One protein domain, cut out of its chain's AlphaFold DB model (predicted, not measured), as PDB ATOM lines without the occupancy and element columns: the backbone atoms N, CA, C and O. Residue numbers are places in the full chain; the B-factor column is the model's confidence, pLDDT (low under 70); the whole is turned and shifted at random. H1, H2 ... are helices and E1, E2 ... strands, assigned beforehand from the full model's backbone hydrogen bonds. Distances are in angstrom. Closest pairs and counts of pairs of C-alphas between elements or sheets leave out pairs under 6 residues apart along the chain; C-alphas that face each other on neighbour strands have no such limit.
ATOM      1  N   GLU A  72     167.127 181.297 167.928       98.19
ATOM      2  CA  GLU A  72     168.339 180.473 167.978       98.19
ATOM      3  C   GLU A  72     169.550 181.338 168.324       98.19
ATOM      4  O   GLU A  72     170.304 181.026 169.242       98.19
ATOM      5  N   LYS A  73     169.703 182.484 167.648       97.62
ATOM      6  CA  LYS A  73     170.786 183.432 167.937       97.62
ATOM      7  C   LYS A  73     170.675 184.009 169.351       97.62
ATOM      8  O   LYS A  73     171.700 184.169 170.010       97.62
ATOM      9  N   CYS A  74     169.460 184.267 169.835       97.56
ATOM     10  CA  CYS A  74     169.204 184.741 171.196       97.56
ATOM     11  C   CYS A  74     169.576 183.681 172.246       97.56
ATOM     12  O   CYS A  74     170.302 183.966 173.202       97.56
ATOM     13  N   ALA A  75     169.176 182.429 172.020       98.06
ATOM     14  CA  ALA A  75     169.560 181.298 172.855       98.06
ATOM     15  C   ALA A  75     171.078 181.058 172.832       98.06
ATOM     16  O   ALA A  75     171.672 180.830 173.885       98.06
ATOM     17  N   ASN A  76     171.734 181.173 171.672       97.50
ATOM     18  CA  ASN A  76     173.188 181.063 171.565       97.50
ATOM     19  C   ASN A  76     173.911 182.205 172.295       97.50
ATOM     20  O   ASN A  76     174.903 181.979 172.995       97.50
ATOM     21  N   PHE A  77     173.400 183.434 172.169       96.25
ATOM     22  CA  PHE A  77     173.907 184.584 172.912       96.25
ATOM     23  C   PHE A  77     173.848 184.306 174.412       96.25
ATOM     24  O   PHE A  77     174.871 184.394 175.086       96.25
ATOM     25  N   CYS A  78     172.682 183.905 174.927       97.19
ATOM     26  CA  CYS A  78     172.540 183.632 176.349       97.19
ATOM     27  C   CYS A  78     173.399 182.438 176.777       97.19
ATOM     28  O   CYS A  78     174.070 182.513 177.801       97.19
ATOM     29  N   LYS A  79     173.468 181.362 175.979       96.81
ATOM     30  CA  LYS A  79     174.312 180.180 176.230       96.81
ATOM     31  C   LYS A  79     175.781 180.563 176.433       96.81
ATOM     32  O   LYS A  79     176.405 180.077 177.373       96.81
ATOM     33  N   THR A  80     176.312 181.436 175.582       96.25
ATOM     34  CA  THR A  80     177.730 181.835 175.589       96.25
ATOM     35  C   THR A  80     178.035 183.016 176.511       96.25
ATOM     36  O   THR A  80     179.191 183.224 176.860       96.25
ATOM     37  N   ALA A  81     177.039 183.797 176.932       95.75
ATOM     38  CA  ALA A  81     177.235 184.926 177.838       95.75
ATOM     39  C   ALA A  81     177.300 184.471 179.306       95.75
ATOM     40  O   ALA A  81     176.315 183.967 179.858       95.75
ATOM     41  N   ALA A  82     178.444 184.705 179.952       94.69
ATOM     42  CA  ALA A  82     178.596 184.483 181.385       94.69
ATOM     43  C   ALA A  82     177.612 185.367 182.174       94.69
ATOM     44  O   ALA A  82     177.431 186.553 181.885       94.69
ATOM     45  N   GLY A  83     176.928 184.762 183.143       93.25
ATOM     46  CA  GLY A  83     175.903 185.420 183.949       93.25
ATOM     47  C   GLY A  83     174.559 185.636 183.246       93.25
ATOM     48  O   GLY A  83     173.716 186.319 183.816       93.25
ATOM     49  N   CYS A  84     174.321 185.080 182.049       95.69
ATOM     50  CA  CYS A  84     172.980 185.075 181.454       95.69
ATOM     51  C   CYS A  84     172.147 183.932 182.034       95.69
ATOM     52  O   CYS A  84     172.482 182.766 181.815       95.69
ATOM     53  N   TYR A  85     171.069 184.270 182.741       95.75
ATOM     54  CA  TYR A  85     170.172 183.308 183.394       95.75
ATOM     55  C   TYR A  85     168.961 182.975 182.535       95.75
ATOM     56  O   TYR A  85     168.439 181.863 182.600       95.75
ATOM     57  N   ALA A  86     168.498 183.939 181.746       96.06
ATOM     58  CA  ALA A  86     167.286 183.801 180.967       96.06
ATOM     59  C   ALA A  86     167.276 184.770 179.785       96.06
ATOM     60  O   ALA A  86     168.105 185.678 179.700       96.06
ATOM     61  N   PHE A  87     166.316 184.598 178.883       96.31
ATOM     62  CA  PHE A  87     166.012 185.595 177.868       96.31
ATOM     63  C   PHE A  87     164.518 185.633 177.542       96.31
ATOM     64  O   PHE A  87     163.823 184.615 177.587       96.31
ATOM     65  N   GLY A  88     164.043 186.828 177.208       95.00
ATOM     66  CA  GLY A  88     162.771 187.062 176.542       95.00
ATOM     67  C   GLY A  88     162.988 187.181 175.033       95.00
ATOM     68  O   GLY A  88     164.046 187.632 174.592       95.00
ATOM     69  N   TYR A  89     162.004 186.792 174.228       96.94
ATOM     70  CA  TYR A  89     162.084 186.897 172.775       96.94
ATOM     71  C   TYR A  89     160.764 187.374 172.164       96.94
ATOM     72  O   TYR A  89     159.730 186.704 172.252       96.94
ATOM     73  N   ASP A  90     160.806 188.536 171.516       95.56
ATOM     74  CA  ASP A  90     159.700 189.072 170.728       95.56
ATOM     75  C   ASP A  90     159.796 188.547 169.294       95.56
ATOM     76  O   ASP A  90     160.524 189.082 168.456       95.56
ATOM     77  N   LYS A  91     159.020 187.493 169.014       96.00
ATOM     78  CA  LYS A  91     158.951 186.852 167.694       96.00
ATOM     79  C   LYS A  91     158.498 187.803 166.590       96.00
ATOM     80  O   LYS A  91     158.895 187.617 165.447       96.00
ATOM     81  N   LYS A  92     157.647 188.786 166.904       95.88
ATOM     82  CA  LYS A  92     157.073 189.682 165.894       95.88
ATOM     83  C   LYS A  92     158.121 190.665 165.383       95.88
ATOM     84  O   LYS A  92     158.157 190.941 164.190       95.88
ATOM     85  N   ASN A  93     158.948 191.180 166.287       95.88
ATOM     86  CA  ASN A  93     159.942 192.203 165.967       95.88
ATOM     87  C   ASN A  93     161.379 191.654 165.882       95.88
ATOM     88  O   ASN A  93     162.298 192.421 165.612       95.88
ATOM     89  N   ASN A  94     161.583 190.350 166.102       96.81
ATOM     90  CA  ASN A  94     162.899 189.700 166.168       96.81
ATOM     91  C   ASN A  94     163.837 190.376 167.180       96.81
ATOM     92  O   ASN A  94     164.982 190.715 166.869       96.81
ATOM     93  N   ILE A  95     163.325 190.615 168.392       95.50
ATOM     94  CA  ILE A  95     164.075 191.271 169.470       95.50
ATOM     95  C   ILE A  95     164.360 190.265 170.581       95.50
ATOM     96  O   ILE A  95     163.452 189.633 171.122       95.50
ATOM     97  N   CYS A  96     165.635 190.151 170.937       95.50
ATOM     98  CA  CYS A  96     166.120 189.373 172.064       95.50
ATOM     99  C   CYS A  96     166.285 190.271 173.292       95.50
ATOM    100  O   CYS A  96     166.894 191.340 173.207       95.50
ATOM    101  N   TYR A  97     165.811 189.798 174.440       93.94
ATOM    102  CA  TYR A  97     165.942 190.468 175.728       93.94
ATOM    103  C   TYR A  97     166.684 189.562 176.725       93.94
ATOM    104  O   TYR A  97     166.056 188.811 177.471       93.94
ATOM    105  N   PRO A  98     168.025 189.556 176.739       93.94
ATOM    106  CA  PRO A  98     168.803 188.793 177.711       93.94
ATOM    107  C   PRO A  98     168.599 189.297 179.149       93.94
ATOM    108  O   PRO A  98     168.481 190.503 179.392       93.94
ATOM    109  N   SER A  99     168.630 188.382 180.121       91.94
ATOM    110  CA  SER A  99     168.480 188.699 181.541       91.94
ATOM    111  C   SER A  99     169.541 188.041 182.429       91.94
ATOM    112  O   SER A  99     169.921 186.882 182.235       91.94
ATOM    113  N   LYS A 100     170.004 188.794 183.437       90.31
ATOM    114  CA  LYS A 100     170.886 188.314 184.514       90.31
ATOM    115  C   LYS A 100     170.116 187.649 185.661       90.31
ATOM    116  O   LYS A 100     170.727 187.259 186.653       90.31
ATOM    117  N   ILE A 101     168.793 187.545 185.565       88.88
ATOM    118  CA  ILE A 101     167.963 186.845 186.545       88.88
ATOM    119  C   ILE A 101     166.957 185.937 185.838       88.88
ATOM    120  O   ILE A 101     166.739 186.043 184.634       88.88
ATOM    121  N   LEU A 102     166.355 185.022 186.597       90.50
ATOM    122  CA  LEU A 102     165.276 184.175 186.097       90.50
ATOM    123  C   LEU A 102     163.999 184.997 185.882       90.50
ATOM    124  O   LEU A 102     163.628 185.818 186.723       90.50
ATOM    125  N   LEU A 103     163.304 184.711 184.788       88.44
ATOM    126  CA  LEU A 103     161.996 185.255 184.435       88.44
ATOM    127  C   LEU A 103     160.912 184.451 185.165       88.44
ATOM    128  O   LEU A 103     160.972 183.221 185.202       88.44
ATOM    129  N   ARG A 104     159.938 185.110 185.795       82.62
ATOM    130  CA  ARG A 104     158.926 184.449 186.637       82.62
ATOM    131  C   ARG A 104     157.532 184.821 186.164       82.62
ATOM    132  O   ARG A 104     157.202 185.995 186.066       82.62
ATOM    133  N   ASP A 105     156.675 183.813 186.004       65.62
ATOM    134  CA  ASP A 105     155.321 183.985 185.461       65.62
ATOM    135  C   ASP A 105     154.412 184.928 186.237       65.62
ATOM    136  O   ASP A 105     153.468 185.458 185.665       65.62
ATOM    137  N   ASN A 106     154.697 185.157 187.513       60.16
ATOM    138  CA  ASN A 106     153.961 186.079 188.352       60.16
ATOM    139  C   ASN A 106     154.939 186.647 189.372       60.16
ATOM    140  O   ASN A 106     155.148 186.045 190.424       60.16
ATOM    141  N   PHE A 107     155.557 187.789 189.080       55.03
ATOM    142  CA  PHE A 107     156.109 188.590 190.167       55.03
ATOM    143  C   PHE A 107     154.921 189.093 191.002       55.03
ATOM    144  O   PHE A 107     154.079 189.824 190.464       55.03
ATOM    145  N   PRO A 108     154.773 188.674 192.275       49.19
ATOM    146  CA  PRO A 108     153.759 189.260 193.134       49.19
ATOM    147  C   PRO A 108     154.049 190.759 193.222       49.19
ATOM    148  O   PRO A 108     155.147 191.164 193.589       49.19
ATOM    149  N   GLN A 109     153.063 191.584 192.861       50.03
ATOM    150  CA  GLN A 109     153.217 193.042 192.737       50.03
ATOM    151  C   GLN A 109     153.613 193.740 194.050       50.03
ATOM    152  O   GLN A 109     153.924 194.927 194.028       50.03
ATOM    153  N   ASN A 110     153.586 193.029 195.181       41.50
ATOM    154  CA  ASN A 110     153.518 193.636 196.507       41.50
ATOM    155  C   ASN A 110     154.563 193.124 197.513       41.50
ATOM    156  O   ASN A 110     154.562 193.606 198.639       41.50
ATOM    157  N   GLU A 111     155.455 192.193 197.161       46.66
ATOM    158  CA  GLU A 111     156.443 191.671 198.119       46.66
ATOM    159  C   GLU A 111     157.879 191.975 197.674       46.66
ATOM    160  O   GLU A 111     158.459 191.301 196.829       46.66
ATOM    161  N   HIS A 112     158.444 193.025 198.279       47.62
ATOM    162  CA  HIS A 112     159.886 193.255 198.440       47.62
ATOM    163  C   HIS A 112     160.764 193.267 197.173       47.62
ATOM    164  O   HIS A 112     161.937 192.893 197.216       47.62
ATOM    165  N   LEU A 113     160.256 193.787 196.053       49.25
ATOM    166  CA  LEU A 113     161.095 194.057 194.877       49.25
ATOM    167  C   LEU A 113     162.173 195.132 195.135       49.25
ATOM    168  O   LEU A 113     163.213 195.101 194.481       49.25
ATOM    169  N   ASP A 114     162.012 196.009 196.131       52.50
ATOM    170  CA  ASP A 114     163.003 197.046 196.475       52.50
ATOM    171  C   ASP A 114     164.384 196.488 196.882       52.50
ATOM    172  O   ASP A 114     165.378 197.219 196.880       52.50
ATOM    173  N   GLU A 115     164.480 195.199 197.234       50.72
ATOM    174  CA  GLU A 115     165.751 194.558 197.602       50.72
ATOM    175  C   GLU A 115     166.491 193.923 196.407       50.72
ATOM    176  O   GLU A 115     167.718 193.794 196.443       50.72
ATOM    177  N   TYR A 116     165.779 193.592 195.320       49.12
ATOM    178  CA  TYR A 116     166.353 193.012 194.093       49.12
ATOM    179  C   TYR A 116     166.372 193.978 192.893       49.12
ATOM    180  O   TYR A 116     167.059 193.701 191.916       49.12
ATOM    181  N   LEU A 117     165.680 195.121 192.962       49.41
ATOM    182  CA  LEU A 117     165.625 196.147 191.907       49.41
ATOM    183  C   LEU A 117     166.835 197.098 191.867       49.41
ATOM    184  O   LEU A 117     166.818 198.068 191.118       49.41
ATOM    185  N   THR A 118     167.904 196.848 192.629       48.69
ATOM    186  CA  THR A 118     169.142 197.652 192.528       48.69
ATOM    187  C   THR A 118     169.932 197.387 191.244       48.69
ATOM    188  O   THR A 118     171.009 197.941 191.069       48.69
ATOM    189  N   TYR A 119     169.446 196.500 190.378       51.19
ATOM    190  CA  TYR A 119     170.085 196.175 189.115       51.19
ATOM    191  C   TYR A 119     169.517 197.038 187.982       51.19
ATOM    192  O   TYR A 119     168.328 197.339 187.977       51.19
ATOM    193  N   ASP A 120     170.368 197.404 187.019       53.62
ATOM    194  CA  ASP A 120     170.043 198.209 185.833       53.62
ATOM    195  C   ASP A 120     168.998 197.546 184.931       53.62
ATOM    196  O   ASP A 120     169.304 196.878 183.940       53.62
ATOM    197  N   ILE A 121     167.733 197.723 185.283       55.50
ATOM    198  CA  ILE A 121     166.609 197.249 184.488       55.50
ATOM    199  C   ILE A 121     166.274 198.357 183.504       55.50
ATOM    200  O   ILE A 121     165.597 199.330 183.830       55.50
ATOM    201  N   VAL A 122     166.820 198.235 182.297       59.44
ATOM    202  CA  VAL A 122     166.737 199.291 181.280       59.44
ATOM    203  C   VAL A 122     165.460 199.167 180.442       59.44
ATOM    204  O   VAL A 122     164.959 200.175 179.955       59.44
ATOM    205  N   TYR A 123     164.903 197.956 180.310       59.84
ATOM    206  CA  TYR A 123     163.825 197.656 179.357       59.84
ATOM    207  C   TYR A 123     162.576 197.055 180.017       59.84
ATOM    208  O   TYR A 123     161.970 196.138 179.467       59.84
ATOM    209  N   GLU A 124     162.197 197.557 181.198       64.62
ATOM    210  CA  GLU A 124     160.989 197.097 181.901       64.62
ATOM    211  C   GLU A 124     159.749 197.269 181.009       64.62
ATOM    212  O   GLU A 124     159.014 196.320 180.837       64.62
ATOM    213  N   ASP A 125     159.549 198.397 180.325       68.94
ATOM    214  CA  ASP A 125     158.297 198.640 179.581       68.94
ATOM    215  C   ASP A 125     158.189 197.946 178.204       68.94
ATOM    216  O   ASP A 125     157.108 197.894 177.607       68.94
ATOM    217  N   ASP A 126     159.289 197.396 177.684       72.31
ATOM    218  CA  ASP A 126     159.344 196.871 176.314       72.31
ATOM    219  C   ASP A 126     158.792 195.444 176.198       72.31
ATOM    220  O   ASP A 126     158.337 195.020 175.128       72.31
ATOM    221  N   TYR A 127     158.824 194.682 177.290       71.31
ATOM    222  CA  TYR A 127     158.426 193.285 177.278       71.31
ATOM    223  C   TYR A 127     156.923 193.105 177.506       71.31
ATOM    224  O   TYR A 127     156.293 193.792 178.303       71.31
ATOM    225  N   LYS A 128     156.321 192.138 176.810       83.25
ATOM    226  CA  LYS A 128     154.879 191.898 176.867       83.25
ATOM    227  C   LYS A 128     154.585 190.425 177.156       83.25
ATOM    228  O   LYS A 128     155.348 189.568 176.712       83.25
ATOM    229  N   PRO A 129     153.464 190.085 177.821       80.38
ATOM    230  CA  PRO A 129     153.121 188.697 178.165       80.38
ATOM    231  C   PRO A 129     153.049 187.715 176.981       80.38
ATOM    232  O   PRO A 129     153.099 186.503 177.189       80.38
ATOM    233  N   GLN A 130     152.898 188.222 175.755       87.62
ATOM    234  CA  GLN A 130     152.917 187.431 174.521       87.62
ATOM    235  C   GLN A 130     154.316 187.091 173.987       87.62
ATOM    236  O   GLN A 130     154.419 186.371 172.999       87.62
ATOM    237  N   HIS A 131     155.379 187.655 174.554       92.38
ATOM    238  CA  HIS A 131     156.736 187.297 174.166       92.38
ATOM    239  C   HIS A 131     157.095 185.922 174.749       92.38
ATOM    240  O   HIS A 131     156.576 185.502 175.789       92.38
ATOM    241  N   MET A 132     158.006 185.225 174.072       95.19
ATOM    242  CA  MET A 132     158.560 183.977 174.581       95.19
ATOM    243  C   MET A 132     159.490 184.278 175.758       95.19
ATOM    244  O   MET A 132     160.210 185.273 175.736       95.19
ATOM    245  N   ARG A 133     159.524 183.391 176.752       94.62
ATOM    246  CA  ARG A 133     160.470 183.422 177.879       94.62
ATOM    247  C   ARG A 133     161.196 182.112 177.955       94.62
ATOM    248  O   ARG A 133     160.564 181.081 177.767       94.62
ATOM    249  N   CYS A 134     162.478 182.164 178.275       97.38
ATOM    250  CA  CYS A 134     163.327 180.997 178.411       97.38
ATOM    251  C   CYS A 134     164.271 181.169 179.598       97.38
ATOM    252  O   CYS A 134     165.158 182.018 179.566       97.38
ATOM    253  N   ASN A 135     164.108 180.336 180.621       97.19
ATOM    254  CA  ASN A 135     164.987 180.261 181.785       97.19
ATOM    255  C   ASN A 135     165.980 179.120 181.618       97.19
ATOM    256  O   ASN A 135     165.566 177.997 181.342       97.19
ATOM    257  N   LYS A 136     167.274 179.362 181.823       97.38
ATOM    258  CA  LYS A 136     168.255 178.275 181.816       97.38
ATOM    259  C   LYS A 136     168.030 177.311 182.971       97.38
ATOM    260  O   LYS A 136     167.684 177.719 184.078       97.38
ATOM    261  N   LEU A 137     168.349 176.042 182.732       96.06
ATOM    262  CA  LEU A 137     168.432 175.041 183.791       96.06
ATOM    263  C   LEU A 137     169.639 175.295 184.710       96.06
ATOM    264  O   LEU A 137     169.544 175.105 185.919       96.06
ATOM    265  N   ASN A 138     170.769 175.736 184.150       96.00
ATOM    266  CA  ASN A 138     171.959 176.108 184.913       96.00
ATOM    267  C   ASN A 138     172.659 177.317 184.284       96.00
ATOM    268  O   ASN A 138     172.640 177.478 183.070       96.00
ATOM    269  N   THR A 139     173.293 178.163 185.093       95.81
ATOM    270  CA  THR A 139     173.981 179.370 184.614       95.81
ATOM    271  C   THR A 139     175.459 179.314 184.953       95.81
ATOM    272  O   THR A 139     175.821 179.168 186.118       95.81
ATOM    273  N   VAL A 140     176.312 179.500 183.948       95.38
ATOM    274  CA  VAL A 140     177.748 179.735 184.155       95.38
ATOM    275  C   VAL A 140     177.957 181.210 184.486       95.38
ATOM    276  O   VAL A 140     177.547 182.075 183.711       95.38
ATOM    277  N   LYS A 141     178.530 181.505 185.657       92.31
ATOM    278  CA  LYS A 141     178.670 182.879 186.170       92.31
ATOM    279  C   LYS A 141     180.018 183.497 185.825       92.31
ATOM    280  O   LYS A 141     180.041 184.655 185.419       92.31
ATOM    281  N   ASP A 142     181.102 182.740 185.978       90.75
ATOM    282  CA  ASP A 142     182.450 183.195 185.655       90.75
ATOM    283  C   ASP A 142     182.820 182.715 184.244       90.75
ATOM    284  O   ASP A 142     182.712 181.520 183.958       90.75
ATOM    285  N   PRO A 143     183.229 183.608 183.329       91.19
ATOM    286  CA  PRO A 143     183.671 183.195 182.001       91.19
ATOM    287  C   PRO A 143     184.920 182.304 182.008       91.19
ATOM    288  O   PRO A 143     185.139 181.595 181.028       91.19
ATOM    289  N   ASN A 144     185.714 182.319 183.081       90.38
ATOM    290  CA  ASN A 144     186.942 181.533 183.217       90.38
ATOM    291  C   ASN A 144     186.703 180.140 183.817       90.38
ATOM    292  O   ASN A 144     187.639 179.339 183.896       90.38
ATOM    293  N   ASP A 145     185.474 179.832 184.244       88.31
ATOM    294  CA  ASP A 145     185.151 178.522 184.799       88.31
ATOM    295  C   ASP A 145     185.370 177.430 183.748       88.31
ATOM    296  O   ASP A 145     184.809 177.455 182.648       88.31
ATOM    297  N   LYS A 146     186.142 176.396 184.101       91.00
ATOM    298  CA  LYS A 146     186.277 175.209 183.253       91.00
ATOM    299  C   LYS A 146     184.937 174.473 183.202       91.00
ATOM    300  O   LYS A 146     184.578 173.727 184.113       91.00
ATOM    301  N   ILE A 147     184.208 174.652 182.105       91.31
ATOM    302  CA  ILE A 147     182.864 174.092 181.963       91.31
ATOM    303  C   ILE A 147     182.944 172.593 181.657       91.31
ATOM    304  O   ILE A 147     183.330 172.175 180.560       91.31
ATOM    305  N   LEU A 148     182.550 171.771 182.629       94.00
ATOM    306  CA  LEU A 148     182.335 170.338 182.426       94.00
ATOM    307  C   LEU A 148     181.210 170.103 181.410       94.00
ATOM    308  O   LEU A 148     180.309 170.928 181.255       94.00
ATOM    309  N   GLU A 149     181.210 168.951 180.742       94.00
ATOM    310  CA  GLU A 149     180.198 168.625 179.727       94.00
ATOM    311  C   GLU A 149     178.763 168.682 180.275       94.00
ATOM    312  O   GLU A 149     177.884 169.265 179.643       94.00
ATOM    313  N   ILE A 150     178.537 168.175 181.492       93.31
ATOM    314  CA  ILE A 150     177.228 168.246 182.160       93.31
ATOM    315  C   ILE A 150     176.782 169.694 182.426       93.31
ATOM    316  O   ILE A 150     175.602 170.033 182.289       93.31
ATOM    317  N   THR A 151     177.730 170.578 182.741       94.56
ATOM    318  CA  THR A 151     177.472 172.007 182.935       94.56
ATOM    319  C   THR A 151     177.170 172.687 181.602       94.56
ATOM    320  O   THR A 151     176.227 173.468 181.534       94.56
ATOM    321  N   ARG A 152     177.881 172.345 180.513       95.31
ATOM    322  CA  ARG A 152     177.570 172.866 179.168       95.31
ATOM    323  C   ARG A 152     176.164 172.473 178.739       95.31
ATOM    324  O   ARG A 152     175.374 173.317 178.333       95.31
ATOM    325  N   LYS A 153     175.834 171.196 178.906       96.25
ATOM    326  CA  LYS A 153     174.527 170.644 178.565       96.25
ATOM    327  C   LYS A 153     173.397 171.335 179.327       96.25
ATOM    328  O   LYS A 153     172.434 171.791 178.717       96.25
ATOM    329  N   SER A 154     173.532 171.477 180.645       96.31
ATOM    330  CA  SER A 154     172.532 172.179 181.465       96.31
ATOM    331  C   SER A 154     172.457 173.684 181.164       96.31
ATOM    332  O   SER A 154     171.359 174.230 181.134       96.31
ATOM    333  N   ASN A 155     173.573 174.350 180.854       97.12
ATOM    334  CA  ASN A 155     173.589 175.765 180.453       97.12
ATOM    335  C   ASN A 155     173.031 176.017 179.040       97.12
ATOM    336  O   ASN A 155     172.586 177.125 178.740       97.12
ATOM    337  N   ALA A 156     173.029 174.999 178.182       97.50
ATOM    338  CA  ALA A 156     172.393 175.011 176.867       97.50
ATOM    339  C   ALA A 156     170.920 174.547 176.890       97.50
ATOM    340  O   ALA A 156     170.274 174.507 175.842       97.50
ATOM    341  N   THR A 157     170.389 174.190 178.065       98.19
ATOM    342  CA  THR A 157     169.011 173.718 178.257       98.19
ATOM    343  C   THR A 157     168.164 174.791 178.933       98.19
ATOM    344  O   THR A 157     168.601 175.416 179.900       98.19
ATOM    345  N   TYR A 158     166.934 174.970 178.452       98.25
ATOM    346  CA  TYR A 158     166.029 176.025 178.889       98.25
ATOM    347  C   TYR A 158     164.626 175.488 179.172       98.25
ATOM    348  O   TYR A 158     164.125 174.622 178.462       98.25
ATOM    349  N   PHE A 159     163.963 176.061 180.168       97.75
ATOM    350  CA  PHE A 159     162.521 175.990 180.346       97.75
ATOM    351  C   PHE A 159     161.885 177.202 179.685       97.75
ATOM    352  O   PHE A 159     162.144 178.334 180.098       97.75
ATOM    353  N   CYS A 160     161.089 176.968 178.646       97.50
ATOM    354  CA  CYS A 160     160.518 178.029 177.838       97.50
ATOM    355  C   CYS A 160     158.995 178.017 177.804       97.50
ATOM    356  O   CYS A 160     158.360 176.964 177.765       97.50
ATOM    357  N   LYS A 161     158.412 179.210 177.720       95.88
ATOM    358  CA  LYS A 161     156.999 179.443 177.421       95.88
ATOM    359  C   LYS A 161     156.902 180.387 176.240       95.88
ATOM    360  O   LYS A 161     157.530 181.438 176.256       95.88
ATOM    361  N   ASP A 162     156.110 180.031 175.237       94.94
ATOM    362  CA  ASP A 162     155.883 180.893 174.073       94.94
ATOM    363  C   ASP A 162     155.044 182.134 174.428       94.94
ATOM    364  O   ASP A 162     155.191 183.171 173.788       94.94
ATOM    365  N   SER A 163     154.198 182.031 175.457       91.31
ATOM    366  CA  SER A 163     153.398 183.120 176.024       91.31
ATOM    367  C   SER A 163     153.012 182.818 177.480       91.31
ATOM    368  O   SER A 163     153.163 181.691 177.954       91.31
ATOM    369  N   ALA A 164     152.495 183.806 178.217       85.12
ATOM    370  CA  ALA A 164     152.142 183.649 179.635       85.12
ATOM    371  C   ALA A 164     151.108 182.555 179.950       85.12
ATOM    372  O   ALA A 164     151.138 181.981 181.036       85.12
ATOM    373  N   ASN A 165     150.228 182.239 178.999       86.31
ATOM    374  CA  ASN A 165     149.172 181.241 179.186       86.31
ATOM    375  C   ASN A 165     149.561 179.848 178.672       86.31
ATOM    376  O   ASN A 165     148.781 178.906 178.812       86.31
ATOM    377  N   GLU A 166     150.730 179.707 178.049       92.94
ATOM    378  CA  GLU A 166     151.167 178.438 177.487       92.94
ATOM    379  C   GLU A 166     151.913 177.572 178.499       92.94
ATOM    380  O   GLU A 166     152.550 178.045 179.447       92.94
ATOM    381  N   LYS A 167     151.826 176.255 178.284       94.75
ATOM    382  CA  LYS A 167     152.560 175.281 179.083       94.75
ATOM    383  C   LYS A 167     154.054 175.413 178.802       94.75
ATOM    384  O   LYS A 167     154.472 175.577 177.658       94.75
ATOM    385  N   GLU A 168     154.837 175.290 179.864       96.00
ATOM    386  CA  GLU A 168     156.289 175.256 179.776       96.00
ATOM    387  C   GLU A 168     156.778 174.034 178.987       96.00
ATOM    388  O   GLU A 168     156.250 172.925 179.131       96.00
ATOM    389  N   LYS A 169     157.787 174.254 178.145       97.44
ATOM    390  CA  LYS A 169     158.450 173.260 177.301       97.44
ATOM    391  C   LYS A 169     159.945 173.290 177.599       97.44
ATOM    392  O   LYS A 169     160.521 174.358 177.792       97.44
ATOM    393  N   LEU A 170     160.575 172.123 177.613       98.00
ATOM    394  CA  LEU A 170     162.026 172.021 177.717       98.00
ATOM    395  C   LEU A 170     162.622 172.211 176.318       98.00
ATOM    396  O   LEU A 170     162.226 171.524 175.379       98.00
ATOM    397  N   MET A 171     163.543 173.153 176.171       98.19
ATOM    398  CA  MET A 171     164.209 173.497 174.917       98.19
ATOM    399  C   MET A 171     165.711 173.275 175.062       98.19
ATOM    400  O   MET A 171     166.277 173.502 176.134       98.19
ATOM    401  N   PHE A 172     166.378 172.868 173.988       97.94
ATOM    402  CA  PHE A 172     167.821 172.641 173.981       97.94
ATOM    403  C   PHE A 172     168.466 173.323 172.785       97.94
ATOM    404  O   PHE A 172     167.962 173.229 171.665       97.94
ATOM    405  N   HIS A 173     169.571 174.027 173.044       97.75
ATOM    406  CA  HIS A 173     170.352 174.701 172.019       97.75
ATOM    407  C   HIS A 173     171.640 173.928 171.713       97.75
ATOM    408  O   HIS A 173     172.585 173.971 172.501       97.75
ATOM    409  N   ASN A 174     171.743 173.317 170.535       96.81
ATOM    410  CA  ASN A 174     172.934 172.570 170.119       96.81
ATOM    411  C   ASN A 174     173.172 172.723 168.617       96.81
ATOM    412  O   ASN A 174     172.216 172.672 167.853       96.81
ATOM    413  N   ASN A 175     174.428 172.889 168.189       94.12
ATOM    414  CA  ASN A 175     174.792 173.039 166.770       94.12
ATOM    415  C   ASN A 175     173.943 174.091 166.021       94.12
ATOM    416  O   ASN A 175     173.480 173.844 164.913       94.12
ATOM    417  N   ASN A 176     173.725 175.258 166.636       94.12
ATOM    418  CA  ASN A 176     172.875 176.350 166.124       94.12
ATOM    419  C   ASN A 176     171.381 176.015 165.945       94.12
ATOM    420  O   ASN A 176     170.638 176.836 165.415       94.12
ATOM    421  N   GLU A 177     170.920 174.857 166.414       96.88
ATOM    422  CA  GLU A 177     169.500 174.527 166.479       96.88
ATOM    423  C   GLU A 177     168.955 174.812 167.877       96.88
ATOM    424  O   GLU A 177     169.566 174.423 168.875       96.88
ATOM    425  N   PHE A 178     167.775 175.430 167.953       97.81
ATOM    426  CA  PHE A 178     167.031 175.620 169.194       97.81
ATOM    427  C   PHE A 178     165.667 174.945 169.093       97.81
ATOM    428  O   PHE A 178     164.765 175.447 168.423       97.81
ATOM    429  N   LYS A 179     165.513 173.785 169.735       97.38
ATOM    430  CA  LYS A 179     164.331 172.934 169.541       97.38
ATOM    431  C   LYS A 179     163.799 172.342 170.844       97.38
ATOM    432  O   LYS A 179     164.567 172.203 171.803       97.38
ATOM    433  N   PRO A 180     162.498 172.006 170.899       97.88
ATOM    434  CA  PRO A 180     161.928 171.316 172.042       97.88
ATOM    435  C   PRO A 180     162.532 169.923 172.186       97.88
ATOM    436  O   PRO A 180     162.809 169.251 171.195       97.88
ATOM    437  N   ILE A 181     162.706 169.500 173.431       97.62
ATOM    438  CA  ILE A 181     163.173 168.168 173.802       97.62
ATOM    439  C   ILE A 181     162.390 167.653 175.014       97.62
ATOM    440  O   ILE A 181     161.762 168.401 175.761       97.62
ATOM    441  N   THR A 182     162.458 166.354 175.247       97.19
ATOM    442  CA  THR A 182     161.973 165.681 176.450       97.19
ATOM    443  C   THR A 182     163.107 165.495 177.458       97.19
ATOM    444  O   THR A 182     164.291 165.527 177.122       97.19
ATOM    445  N   PHE A 183     162.771 165.219 178.721       94.69
ATOM    446  CA  PHE A 183     163.781 164.846 179.721       94.69
ATOM    447  C   PHE A 183     164.515 163.541 179.379       94.69
ATOM    448  O   PHE A 183     165.654 163.357 179.808       94.69
ATOM    449  N   LYS A 184     163.876 162.633 178.629       95.56
ATOM    450  CA  LYS A 184     164.502 161.393 178.160       95.56
ATOM    451  C   LYS A 184     165.577 161.703 177.117       95.56
ATOM    452  O   LYS A 184     166.724 161.325 177.322       95.56
ATOM    453  N   GLU A 185     165.238 162.490 176.098       95.06
ATOM    454  CA  GLU A 185     166.203 162.960 175.094       95.06
ATOM    455  C   GLU A 185     167.327 163.765 175.745       95.06
ATOM    456  O   GLU A 185     168.496 163.553 175.429       95.06
ATOM    457  N   LEU A 186     167.008 164.620 176.730       93.81
ATOM    458  CA  LEU A 186     168.038 165.320 177.494       93.81
ATOM    459  C   LEU A 186     169.015 164.328 178.117       93.81
ATOM    460  O   LEU A 186     170.201 164.592 178.085       93.81
ATOM    461  N   LYS A 187     168.592 163.190 178.671       91.81
ATOM    462  CA  LYS A 187     169.535 162.199 179.222       91.81
ATOM    463  C   LYS A 187     170.364 161.523 178.126       91.81
ATOM    464  O   LYS A 187     171.563 161.359 178.320       91.81
ATOM    465  N   GLU A 188     169.752 161.225 176.983       90.44
ATOM    466  CA  GLU A 188     170.352 160.489 175.857       90.44
ATOM    467  C   GLU A 188     171.308 161.324 174.987       90.44
ATOM    468  O   GLU A 188     172.139 160.760 174.273       90.44
ATOM    469  N   PHE A 189     171.251 162.661 175.048       84.88
ATOM    470  CA  PHE A 189     172.204 163.523 174.344       84.88
ATOM    471  C   PHE A 189     173.633 163.325 174.869       84.88
ATOM    472  O   PHE A 189     174.047 163.946 175.849       84.88
ATOM    473  N   ASN A 190     174.404 162.485 174.184       78.50
ATOM    474  CA  ASN A 190     175.778 162.156 174.568       78.50
ATOM    475  C   ASN A 190     176.806 163.217 174.171       78.50
ATOM    476  O   ASN A 190     177.958 163.097 174.565       78.50
ATOM    477  N   LYS A 191     176.432 164.210 173.350       85.31
ATOM    478  CA  LYS A 191     177.343 165.272 172.904       85.31
ATOM    479  C   LYS A 191     176.612 166.605 172.813       85.31
ATOM    480  O   LYS A 191     175.652 166.746 172.055       85.31
ATOM    481  N   THR A 192     177.092 167.576 173.580       90.44
ATOM    482  CA  THR A 192     176.771 169.000 173.401       90.44
ATOM    483  C   THR A 192     177.919 169.645 172.634       90.44
ATOM    484  O   THR A 192     179.076 169.266 172.838       90.44
ATOM    485  N   ASP A 193     177.621 170.601 171.760       93.12
ATOM    486  CA  ASP A 193     178.643 171.401 171.102       93.12
ATOM    487  C   ASP A 193     179.604 172.012 172.132       93.12
ATOM    488  O   ASP A 193     179.219 172.449 173.221       93.12
ATOM    489  N   LYS A 194     180.902 171.985 171.816       94.75
ATOM    490  CA  LYS A 194     181.899 172.644 172.658       94.75
ATOM    491  C   LYS A 194     181.817 174.137 172.384       94.75
ATOM    492  O   LYS A 194     181.924 174.566 171.242       94.75
ATOM    493  N   TYR A 195     181.644 174.904 173.448       94.25
ATOM    494  CA  TYR A 195     181.678 176.354 173.413       94.25
ATOM    495  C   TYR A 195     182.333 176.868 174.692       94.25
ATOM    496  O   TYR A 195     182.292 176.203 175.738       94.25
ATOM    497  N   ASP A 196     182.892 178.065 174.580       94.12
ATOM    498  CA  ASP A 196     183.435 178.825 175.694       94.12
ATOM    499  C   ASP A 196     182.429 179.890 176.127       94.12
ATOM    500  O   ASP A 196     181.647 180.417 175.325       94.12
ATOM    501  N   THR A 197     182.431 180.198 177.420       93.62
ATOM    502  CA  THR A 197     181.673 181.326 177.955       93.62
ATOM    503  C   THR A 197     182.512 182.582 177.909       93.62
ATOM    504  O   THR A 197     183.679 182.579 178.280       93.62
ATOM    505  N   VAL A 198     181.905 183.680 177.481       94.00
ATOM    506  CA  VAL A 198     182.555 184.983 177.402       94.00
ATOM    507  C   VAL A 198     181.935 185.933 178.413       94.00
ATOM    508  O   VAL A 198     180.710 185.993 178.564       94.00
ATOM    509  N   GLY A 199     182.787 186.696 179.099       90.38
ATOM    510  CA  GLY A 199     182.345 187.841 179.878       90.38
ATOM    511  C   GLY A 199     181.763 188.854 178.905       90.38
ATOM    512  O   GLY A 199     182.437 189.248 177.953       90.38
ATOM    513  N   ARG A 200     180.497 189.224 179.087       86.56
ATOM    514  CA  ARG A 200     179.871 190.272 178.280       86.56
ATOM    515  C   ARG A 200     179.598 191.477 179.152       86.56
ATOM    516  O   ARG A 200     179.071 191.337 180.256       86.56
ATOM    517  N   GLU A 201     179.917 192.651 178.625       79.00
ATOM    518  CA  GLU A 201     179.372 193.890 179.154       79.00
ATOM    519  C   GLU A 201     177.874 193.894 178.863       79.00
ATOM    520  O   GLU A 201     177.421 193.719 177.728       79.00
ATOM    521  N   TRP A 202     177.088 194.023 179.920       74.31
ATOM    522  CA  TRP A 202     175.653 194.185 179.794       74.31
ATOM    523  C   TRP A 202     175.396 195.663 179.546       74.31
ATOM    524  O   TRP A 202     176.118 196.501 180.084       74.31
ATOM    525  N   ALA A 203     174.415 195.993 178.706       63.75
ATOM    526  CA  ALA A 203     174.077 197.379 178.417       63.75
ATOM    527  C   ALA A 203     173.457 198.018 179.669       63.75
ATOM    528  O   ALA A 203     172.248 198.158 179.778       63.75
ATOM    529  N   GLU A 204     174.300 198.401 180.625       52.34
ATOM    530  CA  GLU A 204     173.896 198.912 181.935       52.34
ATOM    531  C   GLU A 204     173.148 200.241 181.843       52.34
ATOM    532  O   GLU A 204     172.635 200.710 182.838       52.34
ATOM    533  N   THR A 205     173.059 200.880 180.676       44.06
ATOM    534  CA  THR A 205     172.187 202.040 180.433       44.06
ATOM    535  C   THR A 205     172.374 202.498 178.989       44.06
ATOM    536  O   THR A 205     173.347 203.177 178.681       44.06
ATOM    537  N   GLY A 206     171.464 202.121 178.084       41.78
ATOM    538  CA  GLY A 206     171.239 202.823 176.808       41.78
ATOM    539  C   GLY A 206     172.449 203.081 175.893       41.78
ATOM    540  O   GLY A 206     172.401 204.012 175.090       41.78
ATOM    541  N   ILE A 207     173.535 202.306 175.989       40.34
ATOM    542  CA  ILE A 207     174.646 202.406 175.034       40.34
ATOM    543  C   ILE A 207     174.130 201.885 173.691       40.34
ATOM    544  O   ILE A 207     173.632 200.764 173.609       40.34
ATOM    545  N   SER A 208     174.214 202.728 172.659       44.03
ATOM    546  CA  SER A 208     173.625 202.505 171.337       44.03
ATOM    547  C   SER A 208     173.933 201.111 170.781       44.03
ATOM    548  O   SER A 208     175.106 200.722 170.754       44.03
ATOM    549  N   GLU A 209     172.909 200.434 170.243       50.47
ATOM    550  CA  GLU A 209     172.961 199.131 169.544       50.47
ATOM    551  C   GLU A 209     174.170 198.980 168.593       50.47
ATOM    552  O   GLU A 209     174.677 197.880 168.381       50.47
ATOM    553  N   LYS A 210     174.681 200.100 168.068       49.00
ATOM    554  CA  LYS A 210     175.819 200.187 167.150       49.00
ATOM    555  C   LYS A 210     177.105 199.508 167.658       49.00
ATOM    556  O   LYS A 210     177.667 198.703 166.924       49.00
ATOM    557  N   LYS A 211     177.521 199.726 168.915       52.19
ATOM    558  CA  LYS A 211     178.757 199.111 169.458       52.19
ATOM    559  C   LYS A 211     178.638 197.599 169.659       52.19
ATOM    560  O   LYS A 211     179.619 196.875 169.523       52.19
ATOM    561  N   LEU A 212     177.439 197.114 169.984       51.62
ATOM    562  CA  LEU A 212     177.201 195.684 170.177       51.62
ATOM    563  C   LEU A 212     177.188 194.943 168.832       51.62
ATOM    564  O   LEU A 212     177.738 193.848 168.732       51.62
ATOM    565  N   ASN A 213     176.606 195.558 167.800       51.22
ATOM    566  CA  ASN A 213     176.609 195.016 166.441       51.22
ATOM    567  C   ASN A 213     178.021 195.002 165.830       51.22
ATOM    568  O   ASN A 213     178.366 194.040 165.149       51.22
ATOM    569  N   GLU A 214     178.865 195.998 166.127       54.78
ATOM    570  CA  GLU A 214     180.284 196.026 165.723       54.78
ATOM    571  C   GLU A 214     181.086 194.879 166.375       54.78
ATOM    572  O   GLU A 214     181.722 194.099 165.667       54.78
ATOM    573  N   GLN A 215     180.941 194.654 167.691       54.84
ATOM    574  CA  GLN A 215     181.576 193.516 168.386       54.84
ATOM    575  C   GLN A 215     181.121 192.137 167.865       54.84
ATOM    576  O   GLN A 215     181.848 191.147 167.982       54.84
TER     577      GLN A 215
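AT A GLANCE: This is residues 72 to 215 of the 409 residues of an uncharacterized protein of Magnetococcales bacterium (UniProt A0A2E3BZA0). Six antiparallel strands make one strongly twisted sheet, curled like part of a barrel, and it wraps round the short helix H1. H2 is on the same face as H1, H3 only grazes the sheet, and a long unnamed stretch leads to H4, which lies apart from the sheet; the loop of residues 107 to 115 sticks out. The printed part has 144 residues with four named helices and six named strands, H1 E1 E2 E3 H2 E4 E5 E6 H3 H4 along the chain, and the sheet's order is E2 E1 E3 E4 E5 E6. The class is mixed, helices and strands, with under half of the residues in named elements. The whole is compact, with a radius of gyration of the C-alphas of 15.4 A and spans of 42 by 36 by 31 A.

HOW THE PARTS SIT: Begin at the edge strand E2, residues 95 to 99, whose N 97 is 2.8 A from O 88 of E1, residues 86 to 90, its partner in a hairpin. On the next strand, E3, residues 132 to 136, N 134 is 2.9 A from O 87. E4, residues 157 to 161, comes next, with N 159 2.8 A from O 135. Then look at E5, residues 169 to 174, where N 171 is 2.8 A from O 158, and at the edge strand E6, residues 177 to 180, where N 179 is 3.2 A from O 172. E4, E5 and E6 form a meander, each the antiparallel neighbour of the one before. Find H1, residues 72 to 80, on this sheet, which curls round it: the closest C-alphas to E2 are those of Cys 74 and Cys 96, 5.6 A apart, and to E6 those of Glu 72 and Phe 178, 5.2 A. H2, residues 149 to 155, is on the same face and only just stands up from the sheet, its line rising 43 degrees; it is close to H1 but not clearly touching, with C-alphas 79 and 155 6.2 A apart. H3, residues 183 to 188, only grazes the sheet, with its residues 183 to 186. H4, residues 209 to 215, is not on the sheet. In H1, H2, H3 and H4 every O i to N i+4 pair is within hydrogen-bond range.

IN THESE COORDINATES: Find C-alpha 72 at (168.339, 180.473, 167.978); from there H1 runs 12.2 A to C-alpha 80. E1 spans 13.8 A, E2 13.1 A, E3 13.4 A, E4 13.3 A and E5, the longest strand, 16.2 A, from C-alpha 169 at (158.450, 173.260, 177.301). H4 ends at C-alpha 215, at (181.576, 193.516, 168.386).

THE WHOLE: The C-alphas of Asn 110 and Asn 190 are the farthest apart, 44.4 A. The printed part has no cut. Long links join E2 to E3, E3 to H2 and H3 to H4. The mean pLDDT of the printed part is 83.6, and residues 105 to 125 and 203 to 215 are under 70.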